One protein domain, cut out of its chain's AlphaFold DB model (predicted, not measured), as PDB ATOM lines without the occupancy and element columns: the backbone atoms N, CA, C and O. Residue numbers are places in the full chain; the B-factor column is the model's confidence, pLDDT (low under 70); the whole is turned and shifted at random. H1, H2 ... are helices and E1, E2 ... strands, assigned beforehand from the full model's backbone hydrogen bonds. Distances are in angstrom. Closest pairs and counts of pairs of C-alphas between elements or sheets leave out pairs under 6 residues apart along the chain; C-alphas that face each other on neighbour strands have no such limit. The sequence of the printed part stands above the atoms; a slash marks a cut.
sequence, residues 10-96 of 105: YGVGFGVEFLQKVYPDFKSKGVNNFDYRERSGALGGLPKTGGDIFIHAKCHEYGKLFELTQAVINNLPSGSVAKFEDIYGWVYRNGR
ATOM      1  N   TYR A  10     -37.282   8.725  38.391       96.31
ATOM      2  CA  TYR A  10     -38.350   7.734  38.360       96.31
ATOM      3  C   TYR A  10     -37.880   6.344  38.790       96.31
ATOM      4  O   TYR A  10     -36.710   5.986  38.675       96.31
ATOM      5  N   GLY A  11     -38.828   5.550  39.277       96.81
ATOM      6  CA  GLY A  11     -38.676   4.125  39.529       96.81
ATOM      7  C   GLY A  11     -39.909   3.374  39.042       96.81
ATOM      8  O   GLY A  11     -41.034   3.851  39.202       96.81
ATOM      9  N   VAL A  12     -39.685   2.199  38.455       96.06
ATOM     10  CA  VAL A  12     -40.744   1.298  37.987       96.06
ATOM     11  C   VAL A  12     -40.719   0.027  38.828       96.06
ATOM     12  O   VAL A  12     -39.689  -0.638  38.935       96.06
ATOM     13  N   GLY A  13     -41.852  -0.295  39.438       93.25
ATOM     14  CA  GLY A  13     -42.092  -1.527  40.174       93.25
ATOM     15  C   GLY A  13     -43.054  -2.436  39.417       93.25
ATOM     16  O   GLY A  13     -43.973  -1.962  38.755       93.25
ATOM     17  N   PHE A  14     -42.859  -3.745  39.557       92.88
ATOM     18  CA  PHE A  14     -43.744  -4.762  38.997       92.88
ATOM     19  C   PHE A  14     -44.328  -5.617  40.119       92.88
ATOM     20  O   PHE A  14     -43.595  -6.093  40.990       92.88
ATOM     21  N   GLY A  15     -45.641  -5.836  40.086       91.94
ATOM     22  CA  GLY A  15     -46.310  -6.788  40.964       91.94
ATOM     23  C   GLY A  15     -45.775  -8.200  40.723       91.94
ATOM     24  O   GLY A  15     -45.494  -8.578  39.588       91.94
ATOM     25  N   VAL A  16     -45.629  -9.003  41.781       89.75
ATOM     26  CA  VAL A  16     -44.979 -10.329  41.703       89.75
ATOM     27  C   VAL A  16     -45.668 -11.264  40.697       89.75
ATOM     28  O   VAL A  16     -44.989 -12.001  39.982       89.75
ATOM     29  N   GLU A  17     -47.000 -11.230  40.621       89.88
ATOM     30  CA  GLU A  17     -47.779 -12.049  39.681       89.88
ATOM     31  C   GLU A  17     -47.555 -11.632  38.221       89.88
ATOM     32  O   GLU A  17     -47.481 -12.485  37.337       89.88
ATOM     33  N   PHE A  18     -47.404 -10.331  37.960       92.88
ATOM     34  CA  PHE A  18     -47.084  -9.818  36.631       92.88
ATOM     35  C   PHE A  18     -45.616 -10.067  36.270       92.88
ATOM     36  O   PHE A  18     -45.323 -10.556  35.179       92.88
ATOM     37  N   LEU A  19     -44.694  -9.830  37.210       92.50
ATOM     38  CA  LEU A  19     -43.262 -10.074  37.046       92.50
ATOM     39  C   LEU A  19     -42.977 -11.530  36.662       92.50
ATOM     40  O   LEU A  19     -42.161 -11.773  35.786       92.50
ATOM     41  N   GLN A  20     -43.688 -12.495  37.251       91.56
ATOM     42  CA  GLN A  20     -43.580 -13.912  36.881       91.56
ATOM     43  C   GLN A  20     -43.909 -14.184  35.409       91.56
ATOM     44  O   GLN A  20     -43.310 -15.075  34.811       91.56
ATOM     45  N   LYS A  21     -44.848 -13.432  34.823       92.75
ATOM     46  CA  LYS A  21     -45.261 -13.598  33.423       92.75
ATOM     47  C   LYS A  21     -44.237 -13.002  32.458       92.75
ATOM     48  O   LYS A  21     -43.974 -13.596  31.419       92.75
ATOM     49  N   VAL A  22     -43.672 -11.841  32.796       92.56
ATOM     50  CA  VAL A  22     -42.753 -11.099  31.909       92.56
ATOM     51  C   VAL A  22     -41.276 -11.414  32.152       92.56
ATOM     52  O   VAL A  22     -40.451 -11.216  31.264       92.56
ATOM     53  N   TYR A  23     -40.931 -11.922  33.336       92.25
ATOM     54  CA  TYR A  23     -39.575 -12.304  33.718       92.25
ATOM     55  C   TYR A  23     -39.560 -13.572  34.597       92.25
ATOM     56  O   TYR A  23     -39.295 -13.496  35.799       92.25
ATOM     57  N   PRO A  24     -39.823 -14.763  34.022       89.88
ATOM     58  CA  PRO A  24     -40.008 -16.004  34.787       89.88
ATOM     59  C   PRO A  24     -38.824 -16.395  35.687       89.88
ATOM     60  O   PRO A  24     -39.020 -16.921  36.783       89.88
ATOM     61  N   ASP A  25     -37.597 -16.075  35.272       91.38
ATOM     62  CA  ASP A  25     -36.366 -16.459  35.975       91.38
ATOM     63  C   ASP A  25     -35.937 -15.473  37.076       91.38
ATOM     64  O   ASP A  25     -34.844 -15.611  37.635       91.38
ATOM     65  N   PHE A  26     -36.774 -14.489  37.429       88.62
ATOM     66  CA  PHE A  26     -36.443 -13.412  38.377       88.62
ATOM     67  C   PHE A  26     -35.893 -13.905  39.727       88.62
ATOM     68  O   PHE A  26     -34.973 -13.303  40.283       88.62
ATOM     69  N   LYS A  27     -36.385 -15.046  40.230       86.69
ATOM     70  CA  LYS A  27     -35.899 -15.646  41.485       86.69
ATOM     71  C   LYS A  27     -34.430 -16.051  41.406       86.69
ATOM     72  O   LYS A  27     -33.678 -15.817  42.348       86.69
ATOM     73  N   SER A  28     -34.001 -16.613  40.273       88.06
ATOM     74  CA  SER A  28     -32.599 -17.005  40.053       88.06
ATOM     75  C   SER A  28     -31.646 -15.802  40.025       88.06
ATOM     76  O   SER A  28     -30.437 -15.955  40.178       88.06
ATOM     77  N   LYS A  29     -32.197 -14.595  39.860       86.75
ATOM     78  CA  LYS A  29     -31.483 -13.316  39.818       86.75
ATOM     79  C   LYS A  29     -31.521 -12.565  41.150       86.75
ATOM     80  O   LYS A  29     -31.159 -11.395  41.198       86.75
ATOM     81  N   GLY A  30     -31.949 -13.230  42.223       84.94
ATOM     82  CA  GLY A  30     -31.965 -12.667  43.573       84.94
ATOM     83  C   GLY A  30     -33.154 -11.750  43.864       84.94
ATOM     84  O   GLY A  30     -33.158 -11.079  44.894       84.94
ATOM     85  N   VAL A  31     -34.173 -11.718  42.998       85.69
ATOM     86  CA  VAL A  31     -35.399 -10.958  43.264       85.69
ATOM     87  C   VAL A  31     -36.334 -11.808  44.128       85.69
ATOM     88  O   VAL A  31     -36.871 -12.826  43.689       85.69
ATOM     89  N   ASN A  32     -36.510 -11.388  45.380       80.75
ATOM     90  CA  ASN A  32     -37.375 -12.063  46.344       80.75
ATOM     91  C   ASN A  32     -38.842 -11.654  46.169       80.75
ATOM     92  O   ASN A  32     -39.151 -10.503  45.864       80.75
ATOM     93  N   ASN A  33     -39.757 -12.586  46.438       79.31
ATOM     94  CA  ASN A  33     -41.182 -12.273  46.496       79.31
ATOM     95  C   ASN A  33     -41.485 -11.449  47.751       79.31
ATOM     96  O   ASN A  33     -41.224 -11.904  48.865       79.31
ATOM     97  N   PHE A  34     -42.121 -10.295  47.572       75.31
ATOM     98  CA  PHE A  34     -42.757  -9.558  48.659       75.31
ATOM     99  C   PHE A  34     -44.276  -9.681  48.511       75.31
ATOM    100  O   PHE A  34     -44.919  -8.870  47.850       75.31
ATOM    101  N   ASP A  35     -44.846 -10.755  49.059       77.12
ATOM    102  CA  ASP A  35     -46.295 -10.958  49.027       77.12
ATOM    103  C   ASP A  35     -46.955 -10.193  50.178       77.12
ATOM    104  O   ASP A  35     -46.775 -10.519  51.357       77.12
ATOM    105  N   TYR A  36     -47.710  -9.152  49.830       82.31
ATOM    106  CA  TYR A  36     -48.535  -8.434  50.788       82.31
ATOM    107  C   TYR A  36     -49.810  -9.229  51.073       82.31
ATOM    108  O   TYR A  36     -50.518  -9.636  50.153       82.31
ATOM    109  N   ARG A  37     -50.128  -9.415  52.356       87.50
ATOM    110  CA  ARG A  37     -51.355 -10.081  52.806       87.50
ATOM    111  C   ARG A  37     -52.329  -9.048  53.343       87.50
ATOM    112  O   ARG A  37     -51.931  -8.220  54.165       87.50
ATOM    113  N   GLU A  38     -53.582  -9.150  52.911       92.94
ATOM    114  CA  GLU A  38     -54.687  -8.392  53.492       92.94
ATOM    115  C   GLU A  38     -54.774  -8.648  55.002       92.94
ATOM    116  O   GLU A  38     -54.521  -9.759  55.480       92.94
ATOM    117  N   ARG A  39     -55.098  -7.600  55.763       94.25
ATOM    118  CA  ARG A  39     -55.270  -7.675  57.219       94.25
ATOM    119  C   ARG A  39     -56.579  -7.013  57.610       94.25
ATOM    120  O   ARG A  39     -56.892  -5.951  57.091       94.25
ATOM    121  N   SER A  40     -57.275  -7.579  58.589       94.94
ATOM    122  CA  SER A  40     -58.529  -7.024  59.109       94.94
ATOM    123  C   SER A  40     -58.511  -7.012  60.633       94.94
ATOM    124  O   SER A  40     -58.015  -7.951  61.257       94.94
ATOM    125  N   GLY A  41     -59.047  -5.951  61.236       94.81
ATOM    126  CA  GLY A  41     -59.160  -5.801  62.684       94.81
ATOM    127  C   GLY A  41     -60.332  -4.908  63.086       94.81
ATOM    128  O   GLY A  41     -61.030  -4.352  62.242       94.81
ATOM    129  N   ALA A  42     -60.540  -4.746  64.395       95.44
ATOM    130  CA  ALA A  42     -61.682  -4.008  64.949       95.44
ATOM    131  C   ALA A  42     -61.739  -2.519  64.549       95.44
ATOM    132  O   ALA A  42     -62.793  -1.902  64.656       95.44
ATOM    133  N   LEU A  43     -60.618  -1.944  64.098       93.44
ATOM    134  CA  LEU A  43     -60.484  -0.528  63.731       93.44
ATOM    135  C   LEU A  43     -60.336  -0.299  62.218       93.44
ATOM    136  O   LEU A  43     -60.040   0.814  61.795       93.44
ATOM    137  N   GLY A  44     -60.520  -1.341  61.404       93.75
ATOM    138  CA  GLY A  44     -60.417  -1.258  59.949       93.75
ATOM    139  C   GLY A  44     -59.573  -2.368  59.332       93.75
ATOM    140  O   GLY A  44     -59.002  -3.218  60.023       93.75
ATOM    141  N   GLY A  45     -59.525  -2.358  58.001       94.25
ATOM    142  CA  GLY A  45     -58.751  -3.292  57.192       94.25
ATOM    143  C   GLY A  45     -57.603  -2.607  56.454       94.25
ATOM    144  O   GLY A  45     -57.654  -1.416  56.157       94.25
ATOM    145  N   LEU A  46     -56.575  -3.388  56.148       93.75
ATOM    146  CA  LEU A  46     -55.498  -3.053  55.231       93.75
ATOM    147  C   LEU A  46     -55.661  -3.944  53.991       93.75
ATOM    148  O   LEU A  46     -55.214  -5.098  54.009       93.75
ATOM    149  N   PRO A  47     -56.359  -3.456  52.953       92.56
ATOM    150  CA  PRO A  47     -56.720  -4.272  51.802       92.56
ATOM    151  C   PRO A  47     -55.505  -4.580  50.919       92.56
ATOM    152  O   PRO A  47     -54.577  -3.779  50.801       92.56
ATOM    153  N   LYS A  48     -55.544  -5.727  50.234       91.06
ATOM    154  CA  LYS A  48     -54.648  -6.043  49.112       91.06
ATOM    155  C   LYS A  48     -55.363  -5.667  47.812       91.06
ATOM    156  O   LYS A  48     -56.130  -6.460  47.277       91.06
ATOM    157  N   THR A  49     -55.133  -4.455  47.313       89.38
ATOM    158  CA  THR A  49     -55.844  -3.915  46.136       89.38
ATOM    159  C   THR A  49     -55.267  -4.362  44.786       89.38
ATOM    160  O   THR A  49     -55.883  -4.107  43.753       89.38
ATOM    161  N   GLY A  50     -54.124  -5.058  44.784       88.31
ATOM    162  CA  GLY A  50     -53.438  -5.519  43.572       88.31
ATOM    163  C   GLY A  50     -52.509  -4.459  42.967       88.31
ATOM    164  O   GLY A  50     -52.068  -3.552  43.668       88.31
ATOM    165  N   GLY A  51     -52.193  -4.604  41.676       92.31
ATOM    166  CA  GLY A  51     -51.327  -3.694  40.921       92.31
ATOM    167  C   GLY A  51     -50.201  -4.432  40.193       92.31
ATOM    168  O   GLY A  51     -49.350  -5.058  40.824       92.31
ATOM    169  N   ASP A  52     -50.200  -4.345  38.863       94.88
ATOM    170  CA  ASP A  52     -49.222  -5.036  38.013       94.88
ATOM    171  C   ASP A  52     -47.964  -4.198  37.768       94.88
ATOM    172  O   ASP A  52     -46.852  -4.728  37.776       94.88
ATOM    173  N   ILE A  53     -48.136  -2.889  37.571       95.56
ATOM    174  CA  ILE A  53     -47.066  -1.928  37.303       95.56
ATOM    175  C   ILE A  53     -47.300  -0.705  38.189       95.56
ATOM    176  O   ILE A  53     -48.410  -0.179  38.246       95.56
ATOM    177  N   PHE A  54     -46.250  -0.245  38.862       95.88
ATOM    178  CA  PHE A  54     -46.244   0.983  39.648       95.88
ATOM    179  C   PHE A  54     -45.117   1.887  39.165       95.88
ATOM    180  O   PHE A  54     -43.974   1.448  39.059       95.88
ATOM    181  N   ILE A  55     -45.424   3.151  38.887       97.25
ATOM    182  CA  ILE A  55     -44.432   4.145  38.480       97.25
ATOM    183  C   ILE A  55     -44.454   5.254  39.519       97.25
ATOM    184  O   ILE A  55     -45.468   5.921  39.704       97.25
ATOM    185  N   HIS A  56     -43.327   5.451  40.193       97.75
ATOM    186  CA  HIS A  56     -43.123   6.583  41.086       97.75
ATOM    187  C   HIS A  56     -42.129   7.531  40.434       97.75
ATOM    188  O   HIS A  56     -40.975   7.161  40.227       97.75
ATOM    189  N   ALA A  57     -42.581   8.737  40.109       97.00
ATOM    190  CA  ALA A  57     -41.769   9.755  39.466       97.00
ATOM    191  C   ALA A  57     -41.833  11.074  40.240       97.00
ATOM    192  O   ALA A  57     -42.861  11.432  40.814       97.00
ATOM    193  N   LYS A  58     -40.715  11.796  40.257       95.62
ATOM    194  CA  LYS A  58     -40.556  13.090  40.913       95.62
ATOM    195  C   LYS A  58     -39.881  14.055  39.950       95.62
ATOM    196  O   LYS A  58     -38.897  13.713  39.303       95.62
ATOM    197  N   CYS A  59     -40.406  15.267  39.896       94.50
ATOM    198  CA  CYS A  59     -39.836  16.381  39.158       94.50
ATOM    199  C   CYS A  59     -40.255  17.675  39.862       94.50
ATOM    200  O   CYS A  59     -41.295  17.711  40.525       94.50
ATOM    201  N   HIS A  60     -39.458  18.731  39.727       91.31
ATOM    202  CA  HIS A  60     -39.840  20.059  40.209       91.31
ATOM    203  C   HIS A  60     -40.916  20.708  39.324       91.31
ATOM    204  O   HIS A  60     -41.668  21.560  39.796       91.31
ATOM    205  N   GLU A  61     -41.051  20.255  38.074       91.38
ATOM    206  CA  GLU A  61     -42.077  20.713  37.145       91.38
ATOM    207  C   GLU A  61     -43.192  19.670  36.986       91.38
ATOM    208  O   GLU A  61     -42.999  18.586  36.434       91.38
ATOM    209  N   TYR A  62     -44.399  20.031  37.427       91.50
ATOM    210  CA  TYR A  62     -45.590  19.183  37.321       91.50
ATOM    211  C   TYR A  62     -45.891  18.760  35.874       91.50
ATOM    212  O   TYR A  62     -46.240  17.608  35.623       91.50
ATOM    213  N   GLY A  63     -45.733  19.682  34.913       94.44
ATOM    214  CA  GLY A  63     -46.018  19.430  33.496       94.44
ATOM    215  C   GLY A  63     -45.232  18.244  32.936       94.44
ATOM    216  O   GLY A  63     -45.810  17.393  32.269       94.44
ATOM    217  N   LYS A  64     -43.955  18.109  33.317       94.50
ATOM    218  CA  LYS A  64     -43.100  16.987  32.906       94.50
ATOM    219  C   LYS A  64     -43.618  15.633  33.407       94.50
ATOM    220  O   LYS A  64     -43.542  14.641  32.687       94.50
ATOM    221  N   LEU A  65     -44.179  15.574  34.618       95.56
ATOM    222  CA  LEU A  65     -44.783  14.345  35.161       95.56
ATOM    223  C   LEU A  65     -46.091  13.986  34.449       95.56
ATOM    224  O   LEU A  65     -46.370  12.809  34.212       95.56
ATOM    225  N   PHE A  66     -46.876  14.998  34.082       95.69
ATOM    226  CA  PHE A  66     -48.093  14.801  33.303       95.69
ATOM    227  C   PHE A  66     -47.779  14.257  31.904       95.69
ATOM    228  O   PHE A  66     -48.367  13.265  31.472       95.69
ATOM    229  N   GLU A  67     -46.796  14.848  31.225       95.69
ATOM    230  CA  GLU A  67     -46.322  14.387  29.917       95.69
ATOM    231  C   GLU A  67     -45.736  12.972  29.977       95.69
ATOM    232  O   GLU A  67     -46.063  12.147  29.124       95.69
ATOM    233  N   LEU A  68     -44.950  12.645  31.012       95.75
ATOM    234  CA  LEU A  68     -44.460  11.280  31.242       95.75
ATOM    235  C   LEU A  68     -45.615  10.280  31.362       95.75
ATOM    236  O   LEU A  68     -45.576   9.214  30.750       95.75
ATOM    237  N   THR A  69     -46.650  10.622  32.131       96.25
ATOM    238  CA  THR A  69     -47.820   9.757  32.329       96.25
ATOM    239  C   THR A  69     -48.536   9.486  31.005       96.25
ATOM    240  O   THR A  69     -48.820   8.331  30.678       96.25
ATOM    241  N   GLN A  70     -48.756  10.529  30.199       95.94
ATOM    242  CA  GLN A  70     -49.330  10.393  28.857       95.94
ATOM    243  C   GLN A  70     -48.448   9.531  27.950       95.94
ATOM    244  O   GLN A  70     -48.947   8.638  27.268       95.94
ATOM    245  N   ALA A  71     -47.131   9.758  27.962       96.44
ATOM    246  CA  ALA A  71     -46.190   8.984  27.167       96.44
ATOM    247  C   ALA A  71     -46.225   7.493  27.536       96.44
ATOM    248  O   ALA A  71     -46.286   6.656  26.641       96.44
ATOM    249  N   VAL A  72     -46.249   7.146  28.825       95.94
ATOM    250  CA  VAL A  72     -46.343   5.748  29.270       95.94
ATOM    251  C   VAL A  72     -47.635   5.104  28.776       95.94
ATOM    252  O   VAL A  72     -47.584   4.068  28.118       95.94
ATOM    253  N   ILE A  73     -48.787   5.716  29.056       95.69
ATOM    254  CA  ILE A  73     -50.089   5.113  28.746       95.69
ATOM    255  C   ILE A  73     -50.303   4.963  27.241       95.69
ATOM    256  O   ILE A  73     -50.763   3.914  26.796       95.69
ATOM    257  N   ASN A  74     -49.892   5.954  26.449       95.94
ATOM    258  CA  ASN A  74     -50.042   5.910  24.995       95.94
ATOM    259  C   ASN A  74     -49.094   4.911  24.309       95.94
ATOM    260  O   ASN A  74     -49.340   4.542  23.164       95.94
ATOM    261  N   ASN A  75     -48.023   4.471  24.982       96.50
ATOM    262  CA  ASN A  75     -47.082   3.480  24.446       96.50
ATOM    263  C   ASN A  75     -47.377   2.040  24.898       96.50
ATOM    264  O   ASN A  75     -46.737   1.107  24.408       96.50
ATOM    265  N   LEU A  76     -48.332   1.824  25.809       94.88
ATOM    266  CA  LEU A  76     -48.759   0.472  26.166       94.88
ATOM    267  C   LEU A  76     -49.621  -0.138  25.048       94.88
ATOM    268  O   LEU A  76     -50.383   0.578  24.393       94.88
ATOM    269  N   PRO A  77     -49.544  -1.466  24.813       95.31
ATOM    270  CA  PRO A  77     -50.361  -2.113  23.793       95.31
ATOM    271  C   PRO A  77     -51.854  -1.835  23.995       95.31
ATOM    272  O   PRO A  77     -52.360  -1.881  25.119       95.31
ATOM    273  N   SER A  78     -52.576  -1.580  22.904       94.75
ATOM    274  CA  SER A  78     -54.013  -1.297  22.970       94.75
ATOM    275  C   SER A  78     -54.770  -2.429  23.674       94.75
ATOM    276  O   SER A  78     -54.555  -3.606  23.383       94.75
ATOM    277  N   GLY A  79     -55.629  -2.073  24.631       95.06
ATOM    278  CA  GLY A  79     -56.400  -3.029  25.434       95.06
ATOM    279  C   GLY A  79     -55.607  -3.778  26.514       95.06
ATOM    280  O   GLY A  79     -56.178  -4.642  27.173       95.06
ATOM    281  N   SER A  80     -54.322  -3.467  26.730       94.75
ATOM    282  CA  SER A  80     -53.502  -4.127  27.765       94.75
ATOM    283  C   SER A  80     -53.716  -3.589  29.184       94.75
ATOM    284  O   SER A  80     -53.347  -4.257  30.149       94.75
ATOM    285  N   VAL A  81     -54.325  -2.408  29.332       95.56
ATOM    286  CA  VAL A  81     -54.564  -1.758  30.629       95.56
ATOM    287  C   VAL A  81     -56.020  -1.954  31.043       95.56
ATOM    288  O   VAL A  81     -56.922  -1.359  30.461       95.56
ATOM    289  N   ALA A  82     -56.250  -2.779  32.067       95.25
ATOM    290  CA  ALA A  82     -57.593  -3.023  32.605       95.25
ATOM    291  C   ALA A  82     -58.068  -1.917  33.565       95.25
ATOM    292  O   ALA A  82     -59.251  -1.585  33.602       95.25
ATOM    293  N   LYS A  83     -57.147  -1.349  34.351       94.94
ATOM    294  CA  LYS A  83     -57.397  -0.248  35.287       94.94
ATOM    295  C   LYS A  83     -56.173   0.663  35.325       94.94
ATOM    296  O   LYS A  83     -55.047   0.179  35.269       94.94
ATOM    297  N   PHE A  84     -56.415   1.962  35.451       94.94
ATOM    298  CA  PHE A  84     -55.391   2.994  35.562       94.94
ATOM    299  C   PHE A  84     -55.727   3.931  36.728       94.94
ATOM    300  O   PHE A  84     -56.899   4.227  36.959       94.94
ATOM    301  N   GLU A  85     -54.707   4.352  37.469       95.44
ATOM    302  CA  GLU A  85     -54.806   5.299  38.578       95.44
ATOM    303  C   GLU A  85     -53.593   6.231  38.530       95.44
ATOM    304  O   GLU A  85     -52.455   5.762  38.466       95.44
ATOM    305  N   ASP A  86     -53.843   7.539  38.549       95.31
ATOM    306  CA  ASP A  86     -52.828   8.583  38.561       95.31
ATOM    307  C   ASP A  86     -53.019   9.529  39.749       95.31
ATOM    308  O   ASP A  86     -54.099  10.056  40.010       95.31
ATOM    309  N   ILE A  87     -51.939   9.740  40.500       96.44
ATOM    310  CA  ILE A  87     -51.932  10.600  41.683       96.44
ATOM    311  C   ILE A  87     -50.755  11.556  41.573       96.44
ATOM    312  O   ILE A  87     -49.605  11.134  41.458       96.44
ATOM    313  N   TYR A  88     -51.040  12.852  41.687       95.12
ATOM    314  CA  TYR A  88     -50.018  13.889  41.711       95.12
ATOM    315  C   TYR A  88     -49.866  14.457  43.121       95.12
ATOM    316  O   TYR A  88     -50.713  15.205  43.609       95.12
ATOM    317  N   GLY A  89     -48.765  14.091  43.773       93.75
ATOM    318  CA  GLY A  89     -48.383  14.631  45.075       93.75
ATOM    319  C   GLY A  89     -47.644  15.965  44.963       93.75
ATOM    320  O   GLY A  89     -46.984  16.252  43.965       93.75
ATOM    321  N   TRP A  90     -47.710  16.769  46.020       93.12
ATOM    322  CA  TRP A  90     -46.938  18.004  46.161       93.12
ATOM    323  C   TRP A  90     -46.391  18.123  47.584       93.12
ATOM    324  O   TRP A  90     -46.963  17.587  48.533       93.12
ATOM    325  N   VAL A  91     -45.290  18.856  47.747       91.94
ATOM    326  CA  VAL A  91     -44.782  19.194  49.081       91.94
ATOM    327  C   VAL A  91     -45.680  20.274  49.674       91.94
ATOM    328  O   VAL A  91     -45.761  21.388  49.151       91.94
ATOM    329  N   TYR A  92     -46.357  19.958  50.774       93.88
ATOM    330  CA  TYR A  92     -47.210  20.910  51.472       93.88
ATOM    331  C   TYR A  92     -46.418  21.647  52.562       93.88
ATOM    332  O   TYR A  92     -45.634  21.047  53.286       93.88
ATOM    333  N   ARG A  93     -46.577  22.976  52.635       88.44
ATOM    334  CA  ARG A  93     -46.074  23.890  53.689       88.44
ATOM    335  C   ARG A  93     -44.857  23.398  54.499       88.44
ATOM    336  O   ARG A  93     -45.019  22.909  55.614       88.44
ATOM    337  N   ASN A  94     -43.644  23.637  54.000       90.56
ATOM    338  CA  ASN A  94     -42.388  23.276  54.680       90.56
ATOM    339  C   ASN A  94     -42.297  21.783  55.064       90.56
ATOM    340  O   ASN A  94     -41.814  21.463  56.145       90.56
ATOM    341  N   GLY A  95     -42.772  20.879  54.198       91.88
ATOM    342  CA  GLY A  95     -42.651  19.429  54.405       91.88
ATOM    343  C   GLY A  95     -43.676  18.849  55.379       91.88
ATOM    344  O   GLY A  95     -43.373  17.909  56.105       91.88
ATOM    345  N   ARG A  96     -44.874  19.433  55.441       95.69
ATOM    346  CA  ARG A  96     -45.985  18.916  56.240       95.69
ATOM    347  C   ARG A  96     -46.869  17.978  55.434       95.69
ATOM    348  O   ARG A  96     -47.031  18.169  54.232       95.69
TER     349      ARG A  96
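AT A GLANCE: This is residues 10 to 96 of the 105 residues of an uncharacterized protein of Trichobilharzia regenti (UniProt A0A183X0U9). A two-stranded ribbon, E1 beside E4, forms the middle of a loose model, with helix H3 folding back alongside E4 and helices H1 and H2 following E1 at one end. The E2 and E3 hairpin reaches far out from this ribbon as an arm, its residues 40 to 45 sticking out, and a long unnamed tail follows H3. The 87 printed residues run E1 H1 H2 E2 E3 E4 H3, both sheets are antiparallel pairs, and the class is mixed, with under half of the residues in named elements. The radius of gyration of the C-alphas is 16.5 A and the spans are 42 by 39 by 28 A.

HOW THE PARTS SIT: E1, residues 10 to 14, and E4, residues 53 to 58, are antiparallel neighbours at 167 degrees, with N 11 and O 56 2.8 A apart, within hydrogen-bond range. H3, residues 62 to 75, comes closest to E4 at the C-alphas of Ala 57 and Leu 65, 7.0 A apart. H1, residues 16 to 22, and H2, residues 26 to 29, are close but not clearly touching; their closest C-alphas, Gln 20 and Phe 26, are 7.3 A apart. E2, residues 39 to 41, and E3, residues 44 to 46, form an antiparallel hairpin at 170 degrees, with N 46 and O 39 2.7 A apart. E3 and E4 are apart. Every O i to N i+4 pair is within hydrogen-bond range in H3, 2 of 3 are in H1, and H2 is too short for such a pair.

IN THESE COORDINATES: E4 measures 16.8 A and E1 13.6 A, from C-alpha 10 at (-38.350, 7.734, 38.360). H3 measures 20.4 A, ending at C-alpha 75 at (-47.082, 3.480, 24.446). H1 measures 10.1 A, H2 5.2 A, and E2 and E3 7.0 A each.

THE WHOLE: The C-alphas of Ser 28 and Arg 93, the two farthest apart, are 45.2 A apart. The printed part has no cut and no long link; residues 76 to 96 hold no named element. No printed residue is under 70 in pLDDT.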